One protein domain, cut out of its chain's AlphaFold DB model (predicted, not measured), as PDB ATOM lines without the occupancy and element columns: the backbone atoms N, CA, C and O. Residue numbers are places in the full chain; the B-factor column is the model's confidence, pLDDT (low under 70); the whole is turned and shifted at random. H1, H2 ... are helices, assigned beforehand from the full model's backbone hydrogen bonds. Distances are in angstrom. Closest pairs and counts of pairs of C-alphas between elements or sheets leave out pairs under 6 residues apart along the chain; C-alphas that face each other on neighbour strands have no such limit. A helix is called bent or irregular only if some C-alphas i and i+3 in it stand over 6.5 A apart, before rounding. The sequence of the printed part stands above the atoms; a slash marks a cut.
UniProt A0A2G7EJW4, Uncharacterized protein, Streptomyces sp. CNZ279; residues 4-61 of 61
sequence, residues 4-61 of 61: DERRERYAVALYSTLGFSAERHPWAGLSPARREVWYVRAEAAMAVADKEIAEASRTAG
ATOM      1  N   ASP A   4      21.040  42.056 -35.881       93.12
ATOM      2  CA  ASP A   4      21.372  41.809 -34.477       93.12
ATOM      3  C   ASP A   4      21.406  40.312 -34.138       93.12
ATOM      4  O   ASP A   4      22.332  39.853 -33.471       93.12
ATOM      5  N   GLU A   5      20.448  39.523 -34.639       95.06
ATOM      6  CA  GLU A   5      20.449  38.060 -34.472       95.06
ATOM      7  C   GLU A   5      21.659  37.419 -35.162       95.06
ATOM      8  O   GLU A   5      22.281  36.497 -34.625       95.06
ATOM      9  N   ARG A   6      22.013  37.913 -36.356       93.69
ATOM     10  CA  ARG A   6      23.190  37.455 -37.101       93.69
ATOM     11  C   ARG A   6      24.466  37.757 -36.315       93.69
ATOM     12  O   ARG A   6      25.289  36.860 -36.133       93.69
ATOM     13  N   ARG A   7      24.600  38.984 -35.806       96.19
ATOM     14  CA  ARG A   7      25.738  39.427 -34.993       96.19
ATOM     15  C   ARG A   7      25.866  38.614 -33.706       96.19
ATOM     16  O   ARG A   7      26.958  38.132 -33.414       96.19
ATOM     17  N   GLU A   8      24.763  38.402 -32.985       97.31
ATOM     18  CA  GLU A   8      24.718  37.567 -31.776       97.31
ATOM     19  C   GLU A   8      25.229  36.156 -32.067       97.31
ATOM     20  O   GLU A   8      26.127  35.655 -31.390       97.31
ATOM     21  N   ARG A   9      24.718  35.531 -33.130       97.12
ATOM     22  CA  ARG A   9      25.107  34.173 -33.515       97.12
ATOM     23  C   ARG A   9      26.601  34.055 -33.817       97.12
ATOM     24  O   ARG A   9      27.234  33.104 -33.360       97.12
ATOM     25  N   TYR A  10      27.166  34.993 -34.574       97.06
ATOM     26  CA  TYR A  10      28.596  34.984 -34.890       97.06
ATOM     27  C   TYR A  10      29.460  35.250 -33.657       97.06
ATOM     28  O   TYR A  10      30.469  34.575 -33.464       97.06
ATOM     29  N   ALA A  11      29.052  36.176 -32.790       98.06
ATOM     30  CA  ALA A  11      29.782  36.470 -31.564       98.06
ATOM     31  C   ALA A  11      29.809  35.266 -30.613       98.06
ATOM     32  O   ALA A  11      30.875  34.916 -30.104       98.06
ATOM     33  N   VAL A  12      28.679  34.568 -30.451       98.00
ATOM     34  CA  VAL A  12      28.591  33.317 -29.680       98.00
ATOM     35  C   VAL A  12      29.472  32.227 -30.290       98.00
ATOM     36  O   VAL A  12      30.195  31.542 -29.562       98.00
ATOM     37  N   ALA A  13      29.449  32.063 -31.616       97.44
ATOM     38  CA  ALA A  13      30.273  31.070 -32.302       97.44
ATOM     39  C   ALA A  13      31.771  31.346 -32.104       97.44
ATOM     40  O   ALA A  13      32.510  30.448 -31.703       97.44
ATOM     41  N   LEU A  14      32.204  32.598 -32.294       96.88
ATOM     42  CA  LEU A  14      33.581  33.023 -32.042       96.88
ATOM     43  C   LEU A  14      33.974  32.823 -30.577       96.88
ATOM     44  O   LEU A  14      35.045  32.285 -30.307       96.88
ATOM     45  N   TYR A  15      33.110  33.197 -29.634       97.69
ATOM     46  CA  TYR A  15      33.365  32.995 -28.209       97.69
ATOM     47  C   TYR A  15      33.575  31.519 -27.866       97.69
ATOM     48  O   TYR A  15      34.497  31.171 -27.129       97.69
ATOM     49  N   SER A  16      32.758  30.645 -28.457       97.00
ATOM     50  CA  SER A  16      32.801  29.200 -28.226       97.00
ATOM     51  C   SER A  16      34.122  28.564 -28.678       97.00
ATOM     52  O   SER A  16      34.514  27.532 -28.139       97.00
ATOM     53  N   THR A  17      34.867  29.198 -29.593       96.62
ATOM     54  CA  THR A  17      36.208  28.727 -29.999       96.62
ATOM     55  C   THR A  17      37.256  28.810 -28.887       96.62
ATOM     56  O   THR A  17      38.295  28.163 -28.980       96.62
ATOM     57  N   LEU A  18      36.988  29.548 -27.800       94.62
ATOM     58  CA  LEU A  18      37.886  29.620 -26.645       94.62
ATOM     59  C   LEU A  18      37.904  28.345 -25.781       94.62
ATOM     60  O   LEU A  18      38.681  28.277 -24.823       94.62
ATOM     61  N   GLY A  19      37.049  27.360 -26.076       93.81
ATOM     62  CA  GLY A  19      37.010  26.067 -25.391       93.81
ATOM     63  C   GLY A  19      36.814  26.216 -23.883       93.81
ATOM     64  O   GLY A  19      35.853  26.841 -23.434       93.81
ATOM     65  N   PHE A  20      37.767  25.709 -23.097       91.56
ATOM     66  CA  PHE A  20      37.724  25.696 -21.627       91.56
ATOM     67  C   PHE A  20      37.349  27.049 -20.991       91.56
ATOM     68  O   PHE A  20      36.623  27.102 -19.997       91.56
ATOM     69  N   SER A  21      37.808  28.169 -21.561       89.25
ATOM     70  CA  SER A  21      37.451  29.496 -21.033       89.25
ATOM     71  C   SER A  21      35.964  29.817 -21.214       89.25
ATOM     72  O   SER A  21      35.364  30.411 -20.319       89.25
ATOM     73  N   ALA A  22      35.372  29.420 -22.343       93.75
ATOM     74  CA  ALA A  22      33.951  29.608 -22.625       93.75
ATOM     75  C   ALA A  22      33.067  28.662 -21.797       93.75
ATOM     76  O   ALA A  22      31.971  29.047 -21.398       93.75
ATOM     77  N   GLU A  23      33.564  27.466 -21.475       94.44
ATOM     78  CA  GLU A  23      32.897  26.532 -20.560       94.44
ATOM     79  C   GLU A  23      32.835  27.088 -19.130       94.44
ATOM     80  O   GLU A  23      31.788  27.056 -18.485       94.44
ATOM     81  N   ARG A  24      33.946  27.652 -18.634       95.81
ATOM     82  CA  ARG A  24      34.021  28.231 -17.282       95.81
ATOM     83  C   ARG A  24      33.260  29.553 -17.149       95.81
ATOM     84  O   ARG A  24      32.818  29.908 -16.056       95.81
ATOM     85  N   HIS A  25      33.131  30.296 -18.243       94.38
ATOM     86  CA  HIS A  25      32.486  31.604 -18.278       94.38
ATOM     87  C   HIS A  25      31.435  31.637 -19.393       94.38
ATOM     88  O   HIS A  25      31.668  32.239 -20.432       94.38
ATOM     89  N   PRO A  26      30.259  31.013 -19.209       96.38
ATOM     90  CA  PRO A  26      29.285  30.895 -20.287       96.38
ATOM     91  C   PRO A  26      28.875  32.270 -20.823       96.38
ATOM     92  O   PRO A  26      28.725  33.226 -20.060       96.38
ATOM     93  N   TRP A  27      28.629  32.352 -22.134       97.00
ATOM     94  CA  TRP A  27      28.227  33.580 -22.834       97.00
ATOM     95  C   TRP A  27      27.094  34.341 -22.121       97.00
ATOM     96  O   TRP A  27      27.163  35.559 -21.920       97.00
ATOM     97  N   ALA A  28      26.082  33.602 -21.654       96.31
ATOM     98  CA  ALA A  28      24.939  34.135 -20.916       96.31
ATOM     99  C   ALA A  28      25.334  34.864 -19.615       96.31
ATOM    100  O   ALA A  28      24.634  35.782 -19.196       96.31
ATOM    101  N   GLY A  29      26.471  34.509 -19.010       95.88
ATOM    102  CA  GLY A  29      27.023  35.146 -17.813       95.88
ATOM    103  C   GLY A  29      27.998  36.296 -18.089       95.88
ATOM    104  O   GLY A  29      28.475  36.928 -17.146       95.88
ATOM    105  N   LEU A  30      28.329  36.586 -19.353       96.62
ATOM    106  CA  LEU A  30      29.187  37.722 -19.686       96.62
ATOM    107  C   LEU A  30      28.456  39.050 -19.467       96.62
ATOM    108  O   LEU A  30      27.285  39.192 -19.820       96.62
ATOM    109  N   SER A  31      29.179  40.041 -18.939       97.38
ATOM    110  CA  SER A  31      28.686  41.416 -18.866       97.38
ATOM    111  C   SER A  31      28.522  42.017 -20.270       97.38
ATOM    112  O   SER A  31      29.250  41.619 -21.187       97.38
ATOM    113  N   PRO A  32      27.643  43.024 -20.446       96.81
ATOM    114  CA  PRO A  32      27.457  43.685 -21.738       96.81
ATOM    115  C   PRO A  32      28.771  44.183 -22.357       96.81
ATOM    116  O   PRO A  32      29.063  43.881 -23.507       96.81
ATOM    117  N   ALA A  33      29.635  44.822 -21.561       96.75
ATOM    118  CA  ALA A  33      30.937  45.308 -22.025       96.75
ATOM    119  C   ALA A  33      31.867  44.190 -22.537       96.75
ATOM    120  O   ALA A  33      32.647  44.404 -23.460       96.75
ATOM    121  N   ARG A  34      31.794  42.983 -21.958       96.06
ATOM    122  CA  ARG A  34      32.563  41.833 -22.459       96.06
ATOM    123  C   ARG A  34      31.982  41.291 -23.757       96.06
ATOM    124  O   ARG A  34      32.760  40.882 -24.613       96.06
ATOM    125  N   ARG A  35      30.653  41.277 -23.907       97.69
ATOM    126  CA  ARG A  35      29.998  40.852 -25.154       97.69
ATOM    127  C   ARG A  35      30.313  41.798 -26.308       97.69
ATOM    128  O   ARG A  35      30.570  41.315 -27.403       97.69
ATOM    129  N   GLU A  36      30.435  43.097 -26.038       97.94
ATOM    130  CA  GLU A  36      30.783  44.106 -27.048       97.94
ATOM    131  C   GLU A  36      32.085  43.789 -27.793       97.94
ATOM    132  O   GLU A  36      32.153  43.861 -29.016       97.94
ATOM    133  N   VAL A  37      33.109  43.316 -27.077       97.31
ATOM    134  CA  VAL A  37      34.378  42.895 -27.696       97.31
ATOM    135  C   VAL A  37      34.166  41.772 -28.717       97.31
ATOM    136  O   VAL A  37      34.844  41.723 -29.744       97.31
ATOM    137  N   TRP A  38      33.236  40.857 -28.451       97.81
ATOM    138  CA  TRP A  38      32.910  39.761 -29.358       97.81
ATOM    139  C   TRP A  38      32.009  40.197 -30.503       97.81
ATOM    140  O   TRP A  38      32.175  39.675 -31.602       97.81
ATOM    141  N   TYR A  39      31.125  41.170 -30.287       98.31
ATOM    142  CA  TYR A  39      30.340  41.779 -31.358       98.31
ATOM    143  C   TYR A  39      31.228  42.476 -32.384       98.31
ATOM    144  O   TYR A  39      31.122  42.168 -33.566       98.31
ATOM    145  N   VAL A  40      32.192  43.289 -31.945       98.12
ATOM    146  CA  VAL A  40      33.158  43.935 -32.852       98.12
ATOM    147  C   VAL A  40      33.937  42.896 -33.670       98.12
ATOM    148  O   VAL A  40      34.138  43.046 -34.875       98.12
ATOM    149  N   ARG A  41      34.359  41.797 -33.034       97.12
ATOM    150  CA  ARG A  41      35.042  40.693 -33.731       97.12
ATOM    151  C   ARG A  41      34.125  39.973 -34.718       97.12
ATOM    152  O   ARG A  41      34.577  39.608 -35.800       97.12
ATOM    153  N   ALA A  42      32.863  39.767 -34.353       97.81
ATOM    154  CA  ALA A  42      31.859  39.158 -35.214       97.81
ATOM    155  C   ALA A  42      31.593  40.016 -36.452       97.81
ATOM    156  O   ALA A  42      31.584  39.486 -37.557       97.81
ATOM    157  N   GLU A  43      31.441  41.330 -36.288       97.25
ATOM    158  CA  GLU A  43      31.254  42.272 -37.395       97.25
ATOM    159  C   GLU A  43      32.443  42.246 -38.361       97.25
ATOM    160  O   GLU A  43      32.249  42.108 -39.569       97.25
ATOM    161  N   ALA A  44      33.674  42.269 -37.840       97.00
ATOM    162  CA  ALA A  44      34.873  42.158 -38.668       97.00
ATOM    163  C   ALA A  44      34.937  40.824 -39.433       97.00
ATOM    164  O   ALA A  44      35.226  40.809 -40.628       97.00
ATOM    165  N   ALA A  45      34.639  39.703 -38.766       95.56
ATOM    166  CA  ALA A  45      34.635  38.384 -39.396       95.56
ATOM    167  C   ALA A  45      33.556  38.266 -40.486       95.56
ATOM    168  O   ALA A  45      33.830  37.746 -41.566       95.56
ATOM    169  N   MET A  46      32.352  38.786 -40.229       95.19
ATOM    170  CA  MET A  46      31.270  38.816 -41.214       95.19
ATOM    171  C   MET A  46      31.641  39.670 -42.428       95.19
ATOM    172  O   MET A  46      31.440  39.226 -43.550       95.19
ATOM    173  N   ALA A  47      32.241  40.848 -42.229       96.19
ATOM    174  CA  ALA A  47      32.661  41.710 -43.336       96.19
ATOM    175  C   ALA A  47      33.708  41.041 -44.243       96.19
ATOM    176  O   ALA A  47      33.658  41.189 -45.465       96.19
ATOM    177  N   VAL A  48      34.645  40.282 -43.659       96.31
ATOM    178  CA  VAL A  48      35.617  39.486 -44.426       96.31
ATOM    179  C   VAL A  48      34.911  38.382 -45.209       96.31
ATOM    180  O   VAL A  48      35.114  38.284 -46.417       96.31
ATOM    181  N   ALA A  49      34.039  37.606 -44.561       93.50
ATOM    182  CA  ALA A  49      33.304  36.527 -45.220       93.50
ATOM    183  C   ALA A  49      32.420  37.044 -46.368       93.50
ATOM    184  O   ALA A  49      32.431  36.484 -47.463       93.50
ATOM    185  N   ASP A  50      31.703  38.150 -46.154       94.25
ATOM    186  CA  ASP A  50      30.858  38.779 -47.172       94.25
ATOM    187  C   ASP A  50      31.703  39.234 -48.381       94.25
ATOM    188  O   ASP A  50      31.305  39.043 -49.535       94.25
ATOM    189  N   LYS A  51      32.910  39.770 -48.141       96.56
ATOM    190  CA  LYS A  51      33.859  40.134 -49.203       96.56
ATOM    191  C   LYS A  51      34.340  38.910 -49.991       96.56
ATOM    192  O   LYS A  51      34.322  38.953 -51.222       96.56
ATOM    193  N   GLU A  52      34.746  37.842 -49.310       96.44
ATOM    194  CA  GLU A  52      35.224  36.601 -49.940       96.44
ATOM    195  C   GLU A  52      34.129  35.940 -50.791       96.44
ATOM    196  O   GLU A  52      34.377  35.542 -51.931       96.44
ATOM    197  N   ILE A  53      32.888  35.901 -50.294       95.25
ATOM    198  CA  ILE A  53      31.727  35.387 -51.038       95.25
ATOM    199  C   ILE A  53      31.469  36.230 -52.291       95.25
ATOM    200  O   ILE A  53      31.211  35.682 -53.368       95.25
ATOM    201  N   ALA A  54      31.554  37.558 -52.184       95.56
ATOM    202  CA  ALA A  54      31.380  38.448 -53.327       95.56
ATOM    203  C   ALA A  54      32.491  38.265 -54.379       95.56
ATOM    204  O   ALA A  54      32.216  38.321 -55.578       95.56
ATOM    205  N   GLU A  55      33.738  38.037 -53.958       96.44
ATOM    206  CA  GLU A  55      34.866  37.727 -54.847       96.44
ATOM    207  C   GLU A  55      34.692  36.377 -55.554       96.44
ATOM    208  O   GLU A  55      34.816  36.303 -56.780       96.44
ATOM    209  N   ALA A  56      34.319  35.330 -54.816       95.06
ATOM    210  CA  ALA A  56      34.030  34.014 -55.382       95.06
ATOM    211  C   ALA A  56      32.871  34.073 -56.395       95.06
ATOM    212  O   ALA A  56      32.961  33.518 -57.487       95.06
ATOM    213  N   SER A  57      31.814  34.826 -56.083       94.56
ATOM    214  CA  SER A  57      30.657  34.983 -56.974       94.56
ATOM    215  C   SER A  57      31.008  35.695 -58.286       94.56
ATOM    216  O   SER A  57      30.438  35.372 -59.321       94.56
ATOM    217  N   ARG A  58      31.959  36.643 -58.267       91.94
ATOM    218  CA  ARG A  58      32.441  37.331 -59.480       91.94
ATOM    219  C   ARG A  58      33.342  36.470 -60.355       91.94
ATOM    220  O   ARG A  58      33.419  36.719 -61.547       91.94
ATOM    221  N   THR A  59      34.075  35.531 -59.763       91.44
ATOM    222  CA  THR A  59      35.000  34.655 -60.505       91.44
ATOM    223  C   THR A  59      34.312  33.415 -61.073       91.44
ATOM    224  O   THR A  59      34.823  32.822 -62.016       91.44
ATOM    225  N   ALA A  60      33.162  33.030 -60.511       83.19
ATOM    226  CA  ALA A  60      32.369  31.886 -60.953       83.19
ATOM    227  C   ALA A  60      31.338  32.201 -62.059       83.19
ATOM    228  O   ALA A  60      30.734  31.263 -62.581       83.19
ATOM    229  N   GLY A  61      31.104  33.480 -62.378       70.88
ATOM    230  CA  GLY A  61      30.184  33.938 -63.431       70.88
ATOM    231  C   GLY A  61      30.923  34.438 -64.660       70.88
ATOM    232  O   GLY A  61      30.434  34.154 -65.774       70.88
TER     233      GLY A  61
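AT A GLANCE: This is residues 4 to 61 of the 61 residues of an uncharacterized protein of Streptomyces sp. CNZ279 (UniProt A0A2G7EJW4). One long helix, H3, makes the length of the model, and the shorter H1 crosses its first half almost at a right angle. H1, the very short H2, the link after it and the first part of H3 form a compact head, from which residues 47 to 61 stick out as a free arm, most of it the second half of H3. The printed part has 58 residues with three named helices, in the order H1, H2, H3, and no named strand; the class is all helix. The whole is loose, with a radius of gyration of the C-alphas of 14.2 A, and its C-alphas span 46 by 21 by 15 A.

IN THESE COORDINATES: The printed part begins with H1, residues 4 to 16, whose first C-alpha, that of Asp 4, is at (21.372, 41.809, -34.477). H1 measures 18.1 A from its first to its last C-alpha. After a tight link of 3 residues comes H2, residues 20 to 24, with C-alpha 20 at (37.724, 25.696, -21.627). A short link of 7 residues then leads to H3, residues 32 to 59, which measures 40.5 A from first to last C-alpha. H3 begins with C-alpha 32 at (27.457, 43.685, -21.738) and ends with C-alpha 59 at (35.000, 34.655, -60.505). No helix is bent or irregular.

HOW THE PARTS SIT: H1 touches H3, with 17 pairs of C-alphas within 8 A. The closest C-alphas of the two are those of Ala 11 and Ala 42, 5.0 A apart. Their lines stand about perpendicular, at 78 degrees. H3 touches H1 with residues 35 to 46 alone. H1 and H2 are close but not clearly touching, with 2 pairs of C-alphas within 8 A; their closest C-alphas, those of Ser 16 and Ala 22, are 5.7 A apart. H2 and H3 are apart, although they follow each other in the chain. In H1 and H2 every pair of O i and N i+4 is within hydrogen-bond range, and in H3 22 of 24 such pairs are.

THE WHOLE: The outline is a rod, and the two C-alphas farthest apart, those of Arg 24 and Gly 61, are 46.7 A apart. Residues 47 to 61, of which 47 to 59 belong to H3, stand free. Without them the body has 43 residues and spans 26 by 19 by 15 A, with a radius of gyration of 9.6 A. The printed part has no cut, and neither of its links is long. It ends at Gly 61, the chain's last residue. The mean pLDDT of the printed part is 95.2, and no printed residue is under 70.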